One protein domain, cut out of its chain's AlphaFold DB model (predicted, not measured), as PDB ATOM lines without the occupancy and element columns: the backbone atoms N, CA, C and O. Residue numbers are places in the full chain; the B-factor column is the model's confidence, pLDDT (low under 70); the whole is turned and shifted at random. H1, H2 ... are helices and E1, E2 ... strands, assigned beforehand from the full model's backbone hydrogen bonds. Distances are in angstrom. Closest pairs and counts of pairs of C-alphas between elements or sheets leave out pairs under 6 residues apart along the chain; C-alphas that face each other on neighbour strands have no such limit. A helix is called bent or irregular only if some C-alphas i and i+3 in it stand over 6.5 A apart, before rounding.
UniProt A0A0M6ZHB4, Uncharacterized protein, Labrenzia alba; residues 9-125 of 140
ATOM      1  N   VAL A   9     -22.075 -21.494  -2.526       83.06
ATOM      2  CA  VAL A   9     -22.639 -22.680  -1.889       83.06
ATOM      3  C   VAL A   9     -23.908 -22.254  -1.159       83.06
ATOM      4  O   VAL A   9     -23.911 -21.249  -0.449       83.06
ATOM      5  N   GLU A  10     -24.988 -23.002  -1.351       83.25
ATOM      6  CA  GLU A  10     -26.288 -22.777  -0.716       83.25
ATOM      7  C   GLU A  10     -26.764 -24.096  -0.119       83.25
ATOM      8  O   GLU A  10     -26.883 -25.086  -0.837       83.25
ATOM      9  N   CYS A  11     -27.039 -24.136   1.182       82.94
ATOM     10  CA  CYS A  11     -27.672 -25.288   1.807       82.94
ATOM     11  C   CYS A  11     -28.884 -24.884   2.641       82.94
ATOM     12  O   CYS A  11     -28.969 -23.784   3.184       82.94
ATOM     13  N   ALA A  12     -29.836 -25.808   2.723       85.50
ATOM     14  CA  ALA A  12     -30.990 -25.703   3.591       85.50
ATOM     15  C   ALA A  12     -30.946 -26.859   4.586       85.50
ATOM     16  O   ALA A  12     -30.923 -28.025   4.190       85.50
ATOM     17  N   ILE A  13     -30.950 -26.524   5.868       87.44
ATOM     18  CA  ILE A  13     -31.132 -27.465   6.967       87.44
ATOM     19  C   ILE A  13     -32.624 -27.482   7.279       87.44
ATOM     20  O   ILE A  13     -33.220 -26.426   7.488       87.44
ATOM     21  N   LEU A  14     -33.236 -28.662   7.262       89.44
ATOM     22  CA  LEU A  14     -34.667 -28.828   7.499       89.44
ATOM     23  C   LEU A  14     -34.898 -29.252   8.944       89.44
ATOM     24  O   LEU A  14     -34.248 -30.177   9.425       89.44
ATOM     25  N   HIS A  15     -35.847 -28.598   9.608       87.00
ATOM     26  CA  HIS A  15     -36.142 -28.844  11.013       87.00
ATOM     27  C   HIS A  15     -37.575 -29.334  11.196       87.00
ATOM     28  O   HIS A  15     -38.520 -28.762  10.647       87.00
ATOM     29  N   ASP A  16     -37.746 -30.362  12.025       87.81
ATOM     30  CA  ASP A  16     -39.065 -30.877  12.421       87.81
ATOM     31  C   ASP A  16     -39.737 -29.982  13.490       87.81
ATOM     32  O   ASP A  16     -40.953 -30.037  13.694       87.81
ATOM     33  N   GLN A  17     -38.951 -29.134  14.162       86.50
ATOM     34  CA  GLN A  17     -39.377 -28.156  15.165       86.50
ATOM     35  C   GLN A  17     -38.589 -26.853  14.996       86.50
ATOM     36  O   GLN A  17     -37.426 -26.886  14.608       86.50
ATOM     37  N   PHE A  18     -39.196 -25.709  15.315       88.31
ATOM     38  CA  PHE A  18     -38.505 -24.424  15.254       88.31
ATOM     39  C   PHE A  18     -38.023 -23.995  16.639       88.31
ATOM     40  O   PHE A  18     -38.824 -23.621  17.493       88.31
ATOM     41  N   ASN A  19     -36.709 -24.044  16.844       88.06
ATOM     42  CA  ASN A  19     -36.039 -23.483  18.011       88.06
ATOM     43  C   ASN A  19     -34.798 -22.712  17.527       88.06
ATOM     44  O   ASN A  19     -33.723 -23.308  17.416       88.06
ATOM     45  N   PRO A  20     -34.953 -21.441  17.107       88.62
ATOM     46  CA  PRO A  20     -33.857 -20.681  16.525       88.62
ATOM     47  C   PRO A  20     -32.775 -20.417  17.570       88.62
ATOM     48  O   PRO A  20     -33.051 -20.306  18.765       88.62
ATOM     49  N   LEU A  21     -31.535 -20.303  17.106       89.31
ATOM     50  CA  LEU A  21     -30.429 -19.936  17.975       89.31
ATOM     51  C   LEU A  21     -30.363 -18.415  18.037       89.31
ATOM     52  O   LEU A  21     -30.741 -17.726  17.092       89.31
ATOM     53  N   ASP A  22     -29.849 -17.887  19.141       89.94
ATOM     54  CA  ASP A  22     -29.513 -16.472  19.166       89.94
ATOM     55  C   ASP A  22     -28.422 -16.183  18.124       89.94
ATOM     56  O   ASP A  22     -27.410 -16.884  18.022       89.94
ATOM     57  N   GLY A  23     -28.617 -15.121  17.351       87.06
ATOM     58  CA  GLY A  23     -27.694 -14.732  16.301       87.06
ATOM     59  C   GLY A  23     -26.269 -14.430  16.793       87.06
ATOM     60  O   GLY A  23     -25.315 -14.574  16.030       87.06
ATOM     61  N   GLY A  24     -26.085 -14.046  18.060       88.69
ATOM     62  CA  GLY A  24     -24.763 -13.927  18.677       88.69
ATOM     63  C   GLY A  24     -24.048 -15.275  18.795       88.69
ATOM     64  O   GLY A  24     -22.866 -15.364  18.473       88.69
ATOM     65  N   VAL A  25     -24.775 -16.335  19.157       91.12
ATOM     66  CA  VAL A  25     -24.239 -17.708  19.216       91.12
ATOM     67  C   VAL A  25     -23.826 -18.184  17.824       91.12
ATOM     68  O   VAL A  25     -22.730 -18.711  17.648       91.12
ATOM     69  N   ILE A  26     -24.667 -17.938  16.815       90.69
ATOM     70  CA  ILE A  26     -24.344 -18.263  15.417       90.69
ATOM     71  C   ILE A  26     -23.097 -17.499  14.958       90.69
ATOM     72  O   ILE A  26     -22.226 -18.069  14.303       90.69
ATOM     73  N   PHE A  27     -22.993 -16.212  15.299       91.69
ATOM     74  CA  PHE A  27     -21.840 -15.398  14.931       91.69
ATOM     75  C   PHE A  27     -20.533 -15.929  15.533       91.69
ATOM     76  O   PHE A  27     -19.552 -16.066  14.802       91.69
ATOM     77  N   GLU A  28     -20.513 -16.257  16.828       91.75
ATOM     78  CA  GLU A  28     -19.310 -16.807  17.462       91.75
ATOM     79  C   GLU A  28     -18.922 -18.165  16.865       91.75
ATOM     80  O   GLU A  28     -17.743 -18.384  16.597       91.75
ATOM     81  N   ALA A  29     -19.892 -19.020  16.527       90.56
ATOM     82  CA  ALA A  29     -19.609 -20.267  15.817       90.56
ATOM     83  C   ALA A  29     -18.963 -20.010  14.440       90.56
ATOM     84  O   ALA A  29     -17.928 -20.590  14.112       90.56
ATOM     85  N   VAL A  30     -19.519 -19.093  13.634       89.38
ATOM     86  CA  VAL A  30     -18.934 -18.724  12.328       89.38
ATOM     87  C   VAL A  30     -17.514 -18.182  12.493       89.38
ATOM     88  O   VAL A  30     -16.634 -18.493  11.689       89.38
ATOM     89  N   LYS A  31     -17.273 -17.381  13.531       90.88
ATOM     90  CA  LYS A  31     -15.965 -16.804  13.846       90.88
ATOM     91  C   LYS A  31     -14.948 -17.863  14.266       90.88
ATOM     92  O   LYS A  31     -13.811 -17.811  13.793       90.88
ATOM     93  N   GLU A  32     -15.342 -18.834  15.082       90.62
ATOM     94  CA  GLU A  32     -14.503 -19.974  15.462       90.62
ATOM     95  C   GLU A  32     -14.100 -20.794  14.229       90.62
ATOM     96  O   GLU A  32     -12.909 -20.960  13.954       90.62
ATOM     97  N   PHE A  33     -15.072 -21.201  13.403       88.56
ATOM     98  CA  PHE A  33     -14.792 -21.933  12.163       88.56
ATOM     99  C   PHE A  33     -13.906 -21.140  11.200       88.56
ATOM    100  O   PHE A  33     -12.954 -21.677  10.638       88.56
ATOM    101  N   SER A  34     -14.173 -19.843  11.035       86.19
ATOM    102  CA  SER A  34     -13.353 -18.968  10.192       86.19
ATOM    103  C   SER A  34     -11.922 -18.844  10.719       86.19
ATOM    104  O   SER A  34     -10.988 -18.731   9.928       86.19
ATOM    105  N   SER A  35     -11.730 -18.906  12.039       85.44
ATOM    106  CA  SER A  35     -10.406 -18.871  12.661       85.44
ATOM    107  C   SER A  35      -9.605 -20.134  12.358       85.44
ATOM    108  O   SER A  35      -8.439 -20.028  11.982       85.44
ATOM    109  N   HIS A  36     -10.236 -21.311  12.406       86.88
ATOM    110  CA  HIS A  36      -9.611 -22.572  11.985       86.88
ATOM    111  C   HIS A  36      -9.226 -22.587  10.497       86.88
ATOM    112  O   HIS A  36      -8.288 -23.278  10.109       86.88
ATOM    113  N   LEU A  37      -9.911 -21.792   9.671       83.56
ATOM    114  CA  LEU A  37      -9.607 -21.614   8.248       83.56
ATOM    115  C   LEU A  37      -8.589 -20.491   7.967       83.56
ATOM    116  O   LEU A  37      -8.267 -20.244   6.807       83.56
ATOM    117  N   GLY A  38      -8.077 -19.812   9.000       83.81
ATOM    118  CA  GLY A  38      -7.081 -18.744   8.863       83.81
ATOM    119  C   GLY A  38      -7.649 -17.354   8.552       83.81
ATOM    120  O   GLY A  38      -6.882 -16.453   8.229       83.81
ATOM    121  N   TYR A  39      -8.965 -17.147   8.679       83.50
ATOM    122  CA  TYR A  39      -9.645 -15.872   8.399       83.50
ATOM    123  C   TYR A  39     -10.004 -15.067   9.658       83.50
ATOM    124  O   TYR A  39     -10.812 -14.145   9.579       83.50
ATOM    125  N   ALA A  40      -9.438 -15.402  10.825       75.88
ATOM    126  CA  ALA A  40      -9.836 -14.853  12.129       75.88
ATOM    127  C   ALA A  40      -9.898 -13.312  12.175       75.88
ATOM    128  O   ALA A  40     -10.841 -12.742  12.722       75.88
ATOM    129  N   SER A  41      -8.916 -12.631  11.578       77.31
ATOM    130  CA  SER A  41      -8.813 -11.163  11.553       77.31
ATOM    131  C   SER A  41      -9.778 -10.482  10.578       77.31
ATOM    132  O   SER A  41      -9.940  -9.264  10.620       77.31
ATOM    133  N   GLU A  42     -10.422 -11.251   9.703       81.94
ATOM    134  CA  GLU A  42     -11.292 -10.758   8.634       81.94
ATOM    135  C   GLU A  42     -12.774 -11.061   8.905       81.94
ATOM    136  O   GLU A  42     -13.624 -10.780   8.057       81.94
ATOM    137  N   VAL A  43     -13.101 -11.628  10.077       87.44
ATOM    138  CA  VAL A  43     -14.484 -11.930  10.462       87.44
ATOM    139  C   VAL A  43     -15.185 -10.671  10.956       87.44
ATOM    140  O   VAL A  43     -14.836 -10.111  11.995       87.44
ATOM    141  N   GLN A  44     -16.216 -10.232  10.241       89.12
ATOM    142  CA  GLN A  44     -16.996  -9.050  10.600       89.12
ATOM    143  C   GLN A  44     -18.489  -9.313  10.450       89.12
ATOM    144  O   GLN A  44     -18.964  -9.700   9.380       89.12
ATOM    145  N   ARG A  45     -19.254  -9.040  11.510       88.56
ATOM    146  CA  ARG A  45     -20.718  -9.044  11.451       88.56
ATOM    147  C   ARG A  45     -21.204  -7.817  10.681       88.56
ATOM    148  O   ARG A  45     -20.793  -6.694  10.956       88.56
ATOM    149  N   ILE A  46     -22.107  -8.022   9.731       87.12
ATOM    150  CA  ILE A  46     -22.713  -6.943   8.947       87.12
ATOM    151  C   ILE A  46     -23.903  -6.375   9.726       87.12
ATOM    152  O   ILE A  46     -24.714  -7.133  10.256       87.12
ATOM    153  N   ALA A  47     -24.061  -5.048   9.726       78.69
ATOM    154  CA  ALA A  47     -25.105  -4.322  10.463       78.69
ATOM    155  C   ALA A  47     -26.559  -4.723  10.131       78.69
ATOM    156  O   ALA A  47     -27.462  -4.430  10.902       78.69
ATOM    157  N   SER A  48     -26.794  -5.397   9.000       78.69
ATOM    158  CA  SER A  48     -28.116  -5.936   8.636       78.69
ATOM    159  C   SER A  48     -28.474  -7.233   9.365       78.69
ATOM    160  O   SER A  48     -29.572  -7.740   9.168       78.69
ATOM    161  N   SER A  49     -27.565  -7.773  10.180       81.44
ATOM    162  CA  SER A  49     -27.825  -8.985  10.948       81.44
ATOM    163  C   SER A  49     -28.887  -8.738  12.017       81.44
ATOM    164  O   SER A  49     -28.796  -7.773  12.774       81.44
ATOM    165  N   THR A  50     -29.837  -9.654  12.133       83.69
ATOM    166  CA  THR A  50     -30.861  -9.689  13.178       83.69
ATOM    167  C   THR A  50     -30.523 -10.776  14.208       83.69
ATOM    168  O   THR A  50     -29.393 -11.274  14.252       83.69
ATOM    169  N   SER A  51     -31.471 -11.115  15.085       81.31
ATOM    170  CA  SER A  51     -31.350 -12.259  15.996       81.31
ATOM    171  C   SER A  51     -31.497 -13.610  15.288       81.31
ATOM    172  O   SER A  51     -31.010 -14.595  15.822       81.31
ATOM    173  N   GLN A  52     -32.128 -13.660  14.108       80.12
ATOM    174  CA  GLN A  52     -32.411 -14.894  13.352       80.12
ATOM    175  C   GLN A  52     -31.711 -14.942  11.983       80.12
ATOM    176  O   GLN A  52     -31.551 -16.017  11.407       80.12
ATOM    177  N   ASP A  53     -31.264 -13.788  11.481       86.88
ATOM    178  CA  ASP A  53     -30.513 -13.647  10.236       86.88
ATOM    179  C   ASP A  53     -29.118 -13.104  10.527       86.88
ATOM    180  O   ASP A  53     -28.946 -11.950  10.917       86.88
ATOM    181  N   ILE A  54     -28.092 -13.918  10.314       91.06
ATOM    182  CA  ILE A  54     -26.701 -13.550  10.552       91.06
ATOM    183  C   ILE A  54     -25.962 -13.377   9.242       91.06
ATOM    184  O   ILE A  54     -25.888 -14.273   8.407       91.06
ATOM    185  N   HIS A  55     -25.418 -12.177   9.069       91.19
ATOM    186  CA  HIS A  55     -24.668 -11.770   7.898       91.19
ATOM    187  C   HIS A  55     -23.222 -11.523   8.332       91.19
ATOM    188  O   HIS A  55     -22.962 -10.636   9.149       91.19
ATOM    189  N   VAL A  56     -22.274 -12.276   7.782       90.31
ATOM    190  CA  VAL A  56     -20.863 -12.229   8.182       90.31
ATOM    191  C   VAL A  56     -19.978 -12.131   6.950       90.31
ATOM    192  O   VAL A  56     -20.162 -12.861   5.980       90.31
ATOM    193  N   ASN A  57     -19.004 -11.231   6.989       89.69
ATOM    194  CA  ASN A  57     -17.851 -11.285   6.102       89.69
ATOM    195  C   ASN A  57     -16.779 -12.133   6.785       89.69
ATOM    196  O   ASN A  57     -16.518 -11.913   7.962       89.69
ATOM    197  N   ALA A  58     -16.186 -13.083   6.069       86.88
ATOM    198  CA  ALA A  58     -15.060 -13.893   6.526       86.88
ATOM    199  C   ALA A  58     -14.039 -13.980   5.384       86.88
ATOM    200  O   ALA A  58     -14.194 -14.741   4.422       86.88
ATOM    201  N   GLY A  59     -13.031 -13.114   5.441       85.44
ATOM    202  CA  GLY A  59     -12.095 -12.922   4.341       85.44
ATOM    203  C   GLY A  59     -12.787 -12.413   3.077       85.44
ATOM    204  O   GLY A  59     -13.511 -11.418   3.091       85.44
ATOM    205  N   ARG A  60     -12.616 -13.136   1.963       84.31
ATOM    206  CA  ARG A  60     -13.284 -12.840   0.679       84.31
ATOM    207  C   ARG A  60     -14.666 -13.482   0.536       84.31
ATOM    208  O   ARG A  60     -15.228 -13.448  -0.559       84.31
ATOM    209  N   HIS A  61     -15.196 -14.080   1.599       86.94
ATOM    210  CA  HIS A  61     -16.479 -14.770   1.580       86.94
ATOM    211  C   HIS A  61     -17.532 -14.002   2.366       86.94
ATOM    212  O   HIS A  61     -17.251 -13.399   3.403       86.94
ATOM    213  N   ARG A  62     -18.768 -14.077   1.884       87.88
ATOM    214  CA  ARG A  62     -19.951 -13.622   2.598       87.88
ATOM    215  C   ARG A  62     -20.762 -14.831   3.023       87.88
ATOM    216  O   ARG A  62     -21.214 -15.593   2.172       87.88
ATOM    217  N   VAL A  63     -20.935 -14.970   4.328       89.62
ATOM    218  CA  VAL A  63     -21.740 -16.001   4.971       89.62
ATOM    219  C   VAL A  63     -23.068 -15.377   5.385       89.62
ATOM    220  O   VAL A  63     -23.107 -14.325   6.023       89.62
ATOM    221  N   LEU A  64     -24.158 -16.012   4.986       91.19
ATOM    222  CA  LEU A  64     -25.518 -15.673   5.373       91.19
ATOM    223  C   LEU A  64     -26.138 -16.908   6.009       91.19
ATOM    224  O   LEU A  64     -26.127 -17.969   5.393       91.19
ATOM    225  N   ILE A  65     -26.679 -16.761   7.210       91.31
ATOM    226  CA  ILE A  65     -27.424 -17.806   7.908       91.31
ATOM    227  C   ILE A  65     -28.777 -17.217   8.281       91.31
ATOM    228  O   ILE A  65     -28.824 -16.289   9.078       91.31
ATOM    229  N   SER A  66     -29.852 -17.746   7.705       90.75
ATOM    230  CA  SER A  66     -31.227 -17.293   7.932       90.75
ATOM    231  C   SER A  66     -32.056 -18.409   8.541       90.75
ATOM    232  O   SER A  66     -32.177 -19.477   7.939       90.75
ATOM    233  N   GLN A  67     -32.628 -18.180   9.719       89.31
ATOM    234  CA  GLN A  67     -33.504 -19.135  10.395       89.31
ATOM    235  C   GLN A  67     -34.968 -18.756  10.173       89.31
ATOM    236  O   GLN A  67     -35.417 -17.716  10.640       89.31
ATOM    237  N   ASN A  68     -35.710 -19.616   9.481       89.75
ATOM    238  CA  ASN A  68     -37.105 -19.388   9.122       89.75
ATOM    239  C   ASN A  68     -38.010 -20.382   9.857       89.75
ATOM    240  O   ASN A  68     -37.728 -21.583   9.878       89.75
ATOM    241  N   ASP A  69     -39.121 -19.886  10.394       91.38
ATOM    242  CA  ASP A  69     -40.167 -20.662  11.070       91.38
ATOM    243  C   ASP A  69     -41.189 -21.290  10.109       91.38
ATOM    244  O   ASP A  69     -42.105 -21.987  10.541       91.38
ATOM    245  N   GLU A  70     -41.013 -21.074   8.806       87.75
ATOM    246  CA  GLU A  70     -41.848 -21.629   7.748       87.75
ATOM    247  C   GLU A  70     -41.138 -22.784   7.014       87.75
ATOM    248  O   GLU A  70     -39.912 -22.768   6.833       87.75
ATOM    249  N   PRO A  71     -41.882 -23.789   6.522       86.50
ATOM    250  CA  PRO A  71     -41.320 -24.818   5.663       86.50
ATOM    251  C   PRO A  71     -40.997 -24.257   4.272       86.50
ATOM    252  O   PRO A  71     -41.665 -23.363   3.748       86.50
ATOM    253  N   LEU A  72     -39.990 -24.834   3.622       85.25
ATOM    254  CA  LEU A  72     -39.693 -24.554   2.225       85.25
ATOM    255  C   LEU A  72     -40.750 -25.190   1.315       85.25
ATOM    256  O   LEU A  72     -41.210 -26.315   1.517       85.25
ATOM    257  N   GLY A  73     -41.103 -24.475   0.247       82.56
ATOM    258  CA  GLY A  73     -42.037 -24.982  -0.751       82.56
ATOM    259  C   GLY A  73     -41.496 -26.218  -1.477       82.56
ATOM    260  O   GLY A  73     -40.347 -26.243  -1.920       82.56
ATOM    261  N   LEU A  74     -42.363 -27.211  -1.701       80.12
ATOM    262  CA  LEU A  74     -42.018 -28.483  -2.360       80.12
ATOM    263  C   LEU A  74     -41.364 -28.312  -3.742       80.12
ATOM    264  O   LEU A  74     -40.539 -29.129  -4.150       80.12
ATOM    265  N   ALA A  75     -41.694 -27.229  -4.451       79.44
ATOM    266  CA  ALA A  75     -41.106 -26.911  -5.749       79.44
ATOM    267  C   ALA A  75     -39.577 -26.742  -5.686       79.44
ATOM    268  O   ALA A  75     -38.891 -27.110  -6.640       79.44
ATOM    269  N   GLY A  76     -39.041 -26.242  -4.566       72.81
ATOM    270  CA  GLY A  76     -37.601 -26.060  -4.365       72.81
ATOM    271  C   GLY A  76     -36.824 -27.376  -4.274       72.81
ATOM    272  O   GLY A  76     -35.648 -27.420  -4.624       72.81
ATOM    273  N   PHE A  77     -37.487 -28.471  -3.891       81.75
ATOM    274  CA  PHE A  77     -36.853 -29.778  -3.695       81.75
ATOM    275  C   PHE A  77     -36.919 -30.693  -4.915       81.75
ATOM    276  O   PHE A  77     -36.326 -31.770  -4.889       81.75
ATOM    277  N   ARG A  78     -37.619 -30.295  -5.987       79.88
ATOM    278  CA  ARG A  78     -37.895 -31.175  -7.134       79.88
ATOM    279  C   ARG A  78     -36.625 -31.821  -7.689       79.88
ATOM    280  O   ARG A  78     -36.595 -33.034  -7.870       79.88
ATOM    281  N   THR A  79     -35.572 -31.043  -7.917       77.06
ATOM    282  CA  THR A  79     -34.296 -31.559  -8.440       77.06
ATOM    283  C   THR A  79     -33.584 -32.452  -7.421       77.06
ATOM    284  O   THR A  79     -33.115 -33.533  -7.769       77.06
ATOM    285  N   ALA A  80     -33.556 -32.051  -6.147       77.06
ATOM    286  CA  ALA A  80     -32.889 -32.817  -5.096       77.06
ATOM    287  C   ALA A  80     -33.551 -34.189  -4.883       77.06
ATOM    288  O   ALA A  80     -32.859 -35.198  -4.840       77.06
ATOM    289  N   LEU A  81     -34.884 -34.245  -4.830       82.88
ATOM    290  CA  LEU A  81     -35.638 -35.482  -4.596       82.88
ATOM    291  C   LEU A  81     -35.676 -36.425  -5.803       82.88
ATOM    292  O   LEU A  81     -35.934 -37.612  -5.631       82.88
ATOM    293  N   THR A  82     -35.450 -35.915  -7.016       84.31
ATOM    294  CA  THR A  82     -35.440 -36.736  -8.242       84.31
ATOM    295  C   THR A  82     -34.053 -37.257  -8.608       84.31
ATOM    296  O   THR A  82     -33.937 -38.118  -9.477       84.31
ATOM    297  N   THR A  83     -33.000 -36.776  -7.945       83.62
ATOM    298  CA  THR A  83     -31.636 -37.246  -8.193       83.62
ATOM    299  C   THR A  83     -31.447 -38.657  -7.612       83.62
ATOM    300  O   THR A  83     -31.684 -38.844  -6.416       83.62
ATOM    301  N   PRO A  84     -30.956 -39.644  -8.392       81.19
ATOM    302  CA  PRO A  84     -30.740 -41.014  -7.906       81.19
ATOM    303  C   PRO A  84     -29.837 -41.095  -6.670       81.19
ATOM    304  O   PRO A  84     -30.086 -41.889  -5.767       81.19
ATOM    305  N   TYR A  85     -28.824 -40.227  -6.600       80.44
ATOM    306  CA  TYR A  85     -27.912 -40.129  -5.458       80.44
ATOM    307  C   TYR A  85     -28.645 -39.855  -4.137       80.44
ATOM    308  O   TYR A  85     -28.334 -40.467  -3.119       80.44
ATOM    309  N   THR A  86     -29.665 -38.993  -4.156       78.38
ATOM    310  CA  THR A  86     -30.465 -38.687  -2.964       78.38
ATOM    311  C   THR A  86     -31.214 -39.917  -2.471       78.38
ATOM    312  O   THR A  86     -31.231 -40.166  -1.274       78.38
ATOM    313  N   GLY A  87     -31.783 -40.720  -3.374       77.12
ATOM    314  CA  GLY A  87     -32.462 -41.964  -2.999       77.12
ATOM    315  C   GLY A  87     -31.521 -43.023  -2.413       77.12
ATOM    316  O   GLY A  87     -31.960 -43.833  -1.603       77.12
ATOM    317  N   LEU A  88     -30.235 -42.996  -2.784       81.81
ATOM    318  CA  LEU A  88     -29.211 -43.892  -2.241       81.81
ATOM    319  C   LEU A  88     -28.733 -43.459  -0.850       81.81
ATOM    320  O   LEU A  88     -28.607 -44.293   0.040       81.81
ATOM    321  N   VAL A  89     -28.459 -42.165  -0.663       83.62
ATOM    322  CA  VAL A  89     -27.889 -41.633   0.589       83.62
ATOM    323  C   VAL A  89     -28.964 -41.325   1.630       83.62
ATOM    324  O   VAL A  89     -28.724 -41.463   2.827       83.62
ATOM    325  N   LEU A  90     -30.155 -40.923   1.189       82.69
ATOM    326  CA  LEU A  90     -31.267 -40.534   2.051       82.69
ATOM    327  C   LEU A  90     -32.596 -41.116   1.523       82.69
ATOM    328  O   LEU A  90     -33.423 -40.388   0.968       82.69
ATOM    329  N   PRO A  91     -32.846 -42.429   1.709       85.62
ATOM    330  CA  PRO A  91     -34.043 -43.098   1.182       85.62
ATOM    331  C   PRO A  91     -35.370 -42.490   1.668       85.62
ATOM    332  O   PRO A  91     -36.379 -42.542   0.970       85.62
ATOM    333  N   ASN A  92     -35.368 -41.869   2.849       85.81
ATOM    334  CA  ASN A  92     -36.512 -41.193   3.465       85.81
ATOM    335  C   ASN A  92     -36.567 -39.675   3.180       85.81
ATOM    336  O   ASN A  92     -37.300 -38.950   3.855       85.81
ATOM    337  N   ALA A  93     -35.822 -39.169   2.186       86.06
ATOM    338  CA  ALA A  93     -35.755 -37.738   1.869       86.06
ATOM    339  C   ALA A  93     -37.134 -37.106   1.619       86.06
ATOM    340  O   ALA A  93     -37.381 -35.972   2.026       86.06
ATOM    341  N   GLN A  94     -38.051 -37.839   0.976       87.19
ATOM    342  CA  GLN A  94     -39.406 -37.341   0.722       87.19
ATOM    343  C   GLN A  94     -40.189 -37.100   2.014       87.19
ATOM    344  O   GLN A  94     -40.883 -36.092   2.121       87.19
ATOM    345  N   ASP A  95     -40.069 -37.990   2.997       87.62
ATOM    346  CA  ASP A  95     -40.794 -37.864   4.262       87.62
ATOM    347  C   ASP A  95     -40.223 -36.734   5.116       87.62
ATOM    348  O   ASP A  95     -40.983 -35.972   5.711       87.62
ATOM    349  N   ILE A  96     -38.897 -36.563   5.107       86.44
ATOM    350  CA  ILE A  96     -38.220 -35.432   5.756       86.44
ATOM    351  C   ILE A  96     -38.712 -34.109   5.150       86.44
ATOM    352  O   ILE A  96     -39.152 -33.215   5.871       86.44
ATOM    353  N   VAL A  97     -38.734 -34.004   3.818       87.75
ATOM    354  CA  VAL A  97     -39.252 -32.812   3.128       87.75
ATOM    355  C   VAL A  97     -40.748 -32.603   3.381       87.75
ATOM    356  O   VAL A  97     -41.204 -31.468   3.421       87.75
ATOM    357  N   ARG A  98     -41.553 -33.648   3.577       87.38
ATOM    358  CA  ARG A  98     -42.986 -33.471   3.875       87.38
ATOM    359  C   ARG A  98     -43.255 -33.014   5.303       87.38
ATOM    360  O   ARG A  98     -44.218 -32.288   5.522       87.38
ATOM    361  N   ARG A  99     -42.456 -33.475   6.264       88.94
ATOM    362  CA  ARG A  99     -42.729 -33.281   7.693       88.94
ATOM    363  C   ARG A  99     -42.041 -32.055   8.296       88.94
ATOM    364  O   ARG A  99     -42.451 -31.632   9.376       88.94
ATOM    365  N   HIS A 100     -41.013 -31.515   7.633       89.94
ATOM    366  CA  HIS A 100     -40.300 -30.351   8.147       89.94
ATOM    367  C   HIS A 100     -41.251 -29.165   8.325       89.94
ATOM    368  O   HIS A 100     -42.172 -28.947   7.536       89.94
ATOM    369  N   LYS A 101     -41.021 -28.404   9.389       89.75
ATOM    370  CA  LYS A 101     -41.837 -27.248   9.769       89.75
ATOM    371  C   LYS A 101     -41.079 -25.939   9.650       89.75
ATOM    372  O   LYS A 101     -41.704 -24.900   9.524       89.75
ATOM    373  N   ALA A 102     -39.755 -26.007   9.676       89.75
ATOM    374  CA  ALA A 102     -38.876 -24.856   9.638       89.75
ATOM    375  C   ALA A 102     -37.613 -25.171   8.839       89.75
ATOM    376  O   ALA A 102     -37.315 -26.332   8.536       89.75
ATOM    377  N   ASN A 103     -36.856 -24.131   8.502       89.81
ATOM    378  CA  ASN A 103     -35.596 -24.290   7.792       89.81
ATOM    379  C   ASN A 103     -34.537 -23.288   8.254       89.81
ATOM    380  O   ASN A 103     -34.836 -22.187   8.704       89.81
ATOM    381  N   THR A 104     -33.274 -23.671   8.124       89.31
ATOM    382  CA  THR A 104     -32.147 -22.744   8.206       89.31
ATOM    383  C   THR A 104     -31.434 -22.732   6.873       89.31
ATOM    384  O   THR A 104     -30.963 -23.767   6.408       89.31
ATOM    385  N   PHE A 105     -31.366 -21.562   6.254       90.00
ATOM    386  CA  PHE A 105     -30.688 -21.373   4.988       90.00
ATOM    387  C   PHE A 105     -29.289 -20.831   5.235       90.00
ATOM    388  O   PHE A 105     -29.136 -19.775   5.843       90.00
ATOM    389  N   VAL A 106     -28.273 -21.541   4.756       88.88
ATOM    390  CA  VAL A 106     -26.882 -21.102   4.816       88.88
ATOM    391  C   VAL A 106     -26.405 -20.833   3.398       88.88
ATOM    392  O   VAL A 106     -26.466 -21.694   2.525       88.88
ATOM    393  N   THR A 107     -25.932 -19.621   3.150       89.56
ATOM    394  CA  THR A 107     -25.311 -19.231   1.885       89.56
ATOM    395  C   THR A 107     -23.892 -18.763   2.138       89.56
ATOM    396  O   THR A 107     -23.665 -17.900   2.981       89.56
ATOM    397  N   ILE A 108     -22.949 -19.278   1.358       88.69
ATOM    398  CA  ILE A 108     -21.566 -18.816   1.322       88.69
ATOM    399  C   ILE A 108     -21.263 -18.409  -0.115       88.69
ATOM    400  O   ILE A 108     -21.382 -19.224  -1.025       88.69
ATOM    401  N   ALA A 109     -20.890 -17.153  -0.342       86.75
ATOM    402  CA  ALA A 109     -20.555 -16.646  -1.673       86.75
ATOM    403  C   ALA A 109     -19.205 -15.925  -1.669       86.75
ATOM    404  O   ALA A 109     -18.860 -15.259  -0.691       86.75
ATOM    405  N   LYS A 110     -18.448 -16.033  -2.766       83.38
ATOM    406  CA  LYS A 110     -17.207 -15.277  -2.979       83.38
ATOM    407  C   LYS A 110     -17.505 -13.837  -3.418       83.38
ATOM    408  O   LYS A 110     -18.333 -13.616  -4.294       83.38
ATOM    409  N   GLY A 111     -16.774 -12.869  -2.859       63.69
ATOM    410  CA  GLY A 111     -16.683 -11.483  -3.338       63.69
ATOM    411  C   GLY A 111     -17.317 -10.403  -2.444       63.69
ATOM    412  O   GLY A 111     -18.399 -10.567  -1.884       63.69
ATOM    413  N   MET A 112     -16.663  -9.230  -2.384       49.66
ATOM    414  CA  MET A 112     -17.258  -7.956  -1.944       49.66
ATOM    415  C   MET A 112     -18.136  -7.402  -3.077       49.66
ATOM    416  O   MET A 112     -17.713  -6.562  -3.869       49.66
ATOM    417  N   HIS A 113     -19.374  -7.879  -3.201       38.09
ATOM    418  CA  HIS A 113     -20.298  -7.292  -4.169       38.09
ATOM    419  C   HIS A 113     -20.795  -5.922  -3.679       38.09
ATOM    420  O   HIS A 113     -21.693  -5.833  -2.839       38.09
ATOM    421  N   ALA A 114     -20.266  -4.851  -4.282       32.00
ATOM    422  CA  ALA A 114     -20.694  -3.453  -4.125       32.00
ATOM    423  C   ALA A 114     -22.182  -3.183  -4.475       32.00
ATOM    424  O   ALA A 114     -22.660  -2.065  -4.330       32.00
ATOM    425  N   GLY A 115     -22.942  -4.199  -4.899       32.78
ATOM    426  CA  GLY A 115     -24.378  -4.119  -5.194       32.78
ATOM    427  C   GLY A 115     -25.277  -4.965  -4.284       32.78
ATOM    428  O   GLY A 115     -26.482  -5.045  -4.519       32.78
ATOM    429  N   CYS A 116     -24.737  -5.619  -3.251       33.97
ATOM    430  CA  CYS A 116     -25.513  -6.580  -2.465       33.97
ATOM    431  C   CYS A 116     -26.669  -5.946  -1.670       33.97
ATOM    432  O   CYS A 116     -27.721  -6.565  -1.544       33.97
ATOM    433  N   ALA A 117     -26.547  -4.698  -1.204       36.12
ATOM    434  CA  ALA A 117     -27.654  -4.019  -0.518       36.12
ATOM    435  C   ALA A 117     -28.922  -3.906  -1.400       36.12
ATOM    436  O   ALA A 117     -30.038  -4.063  -0.903       36.12
ATOM    437  N   ALA A 118     -28.762  -3.733  -2.719       32.69
ATOM    438  CA  ALA A 118     -29.874  -3.604  -3.667       32.69
ATOM    439  C   ALA A 118     -30.493  -4.956  -4.084       32.69
ATOM    440  O   ALA A 118     -31.687  -5.026  -4.386       32.69
ATOM    441  N   LEU A 119     -29.714  -6.044  -4.061       35.44
ATOM    442  CA  LEU A 119     -30.206  -7.409  -4.301       35.44
ATOM    443  C   LEU A 119     -30.869  -8.017  -3.055       35.44
ATOM    444  O   LEU A 119     -31.854  -8.740  -3.185       35.44
ATOM    445  N   PHE A 120     -30.417  -7.664  -1.850       38.81
ATOM    446  CA  PHE A 120     -30.967  -8.212  -0.604       38.81
ATOM    447  C   PHE A 120     -32.240  -7.507  -0.119       38.81
ATOM    448  O   PHE A 120     -33.140  -8.181   0.380       38.81
ATOM    449  N   GLY A 121     -32.407  -6.205  -0.393       30.36
ATOM    450  CA  GLY A 121     -33.716  -5.543  -0.266       30.36
ATOM    451  C   GLY A 121     -34.773  -6.143  -1.207       30.36
ATOM    452  O   GLY A 121     -35.971  -6.107  -0.922       30.36
ATOM    453  N   ARG A 122     -34.327  -6.768  -2.308       31.17
ATOM    454  CA  ARG A 122     -35.181  -7.588  -3.167       31.17
ATOM    455  C   ARG A 122     -35.322  -9.018  -2.671       31.17
ATOM    456  O   ARG A 122     -36.412  -9.510  -2.839       31.17
ATOM    457  N   ALA A 123     -34.358  -9.669  -2.022       33.03
ATOM    458  CA  ALA A 123     -34.546 -11.024  -1.476       33.03
ATOM    459  C   ALA A 123     -35.609 -11.077  -0.356       33.03
ATOM    460  O   ALA A 123     -36.471 -11.953  -0.378       33.03
ATOM    461  N   ALA A 124     -35.657 -10.069   0.525       34.19
ATOM    462  CA  ALA A 124     -36.720  -9.939   1.532       34.19
ATOM    463  C   ALA A 124     -38.122  -9.711   0.915       34.19
ATOM    464  O   ALA A 124     -39.140 -10.079   1.504       34.19
ATOM    465  N   LYS A 125     -38.182  -9.137  -0.301       28.25
ATOM    466  CA  LYS A 125     -39.424  -8.852  -1.050       28.25
ATOM    467  C   LYS A 125     -39.709  -9.849  -2.189       28.25
ATOM    468  O   LYS A 125     -40.829  -9.930  -2.680       28.25
TER     469      LYS A 125
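This is residues 9 to 125 of the 140 residues of an uncharacterized protein of Labrenzia alba (UniProt A0A0M6ZHB4). A twisted five-stranded sheet makes the core, with H1 packed over one face near the E2 edge and a small group of three short helices, H2, H3 and H4, beyond the other edge, near the last residues of E1 and the first of E5. H5 is away from the sheet, on the side turned from H1, and has no contact with any strand. The printed part has 117 residues with five named helices and five named strands, in the order E1 H1 E2 E3 E4 H2 H3 H4 E5 H5; the sheet's order is E1 E5 E4 E3 E2, all antiparallel. The class is mixed, helices and strands. The whole is only just compact, close to loose, with a radius of gyration of the C-alphas of 15.8 A and spans of 42 by 32 by 28 A.

E1, residues 9 to 15, is an edge strand and the antiparallel neighbour of E5, residues 102 to 110; N 11 and O 106 are within hydrogen-bond range at 2.8 A. E5 is also antiparallel to E4, residues 61 to 68, where N 64 and O 107 are 2.8 A apart. E4 and E3, residues 53 to 58, form a hairpin, with N 56 and O 63 at 2.8 A. E3 and the other edge strand, E2, residues 43 to 45, form a hairpin with N 57 and O 44 at 2.8 A. E2, E3 and E4 are a meander, each strand the antiparallel neighbour of the one before. H1, residues 23 to 36, is on the sheet at a height of 8.6 A, making two layers, a helix on one face of a sheet. It lies over E3 and runs along the strands, at 20 degrees to E3 on the local plane; the closest C-alphas of the two are those of Gly 23 and Ile 54, 6.0 A apart. H2, residues 74 to 82, and H4, residues 93 to 99, touch at a shallow tilt of 21 degrees, opposite ways, with the C-alphas of Leu 81 and Gln 94 closest at 6.8 A. H3, residues 84 to 89, is close to but not clearly touching H4, the closest C-alphas being those of Thr 86 and Ala 93 at 7.2 A. H4 only grazes the sheet, with its residues 96 to 99. H5, residues 116 to 123, is not on the sheet and is apart from H1. Every O i to N i+4 pair is within hydrogen-bond range in H1, H3 and H4, against 3 of 4 in H5 and 2 of 5 in H2, which has 4 of 6 O i to N i+3 pairs in range.

E1 begins at C-alpha 9, at (-22.639, -22.680, -1.889), and is 19.7 A long. H1 is 20.2 A long, from C-alpha 23 at (-27.694, -14.732, 16.301). E2 has 3 residues, E3 is 15.9 A long and E4 22.4 A. H2 is 12.1 A long and irregular, C-alphas 76 and 79 being 7.6 A apart. H3 has 6 residues and H4 has 7. E5, the longest strand, is 26.8 A long. H5 ends at C-alpha 123, at (-34.546, -11.024, -1.476).

The two C-alphas farthest apart are those of Ser 41 and Asp 95, at 42.3 A. The printed part has no cut, and no link between named elements is long. The mean pLDDT of the printed part is 79.6; residues 111 to 125 are under 70, and H5 has a mean of 34.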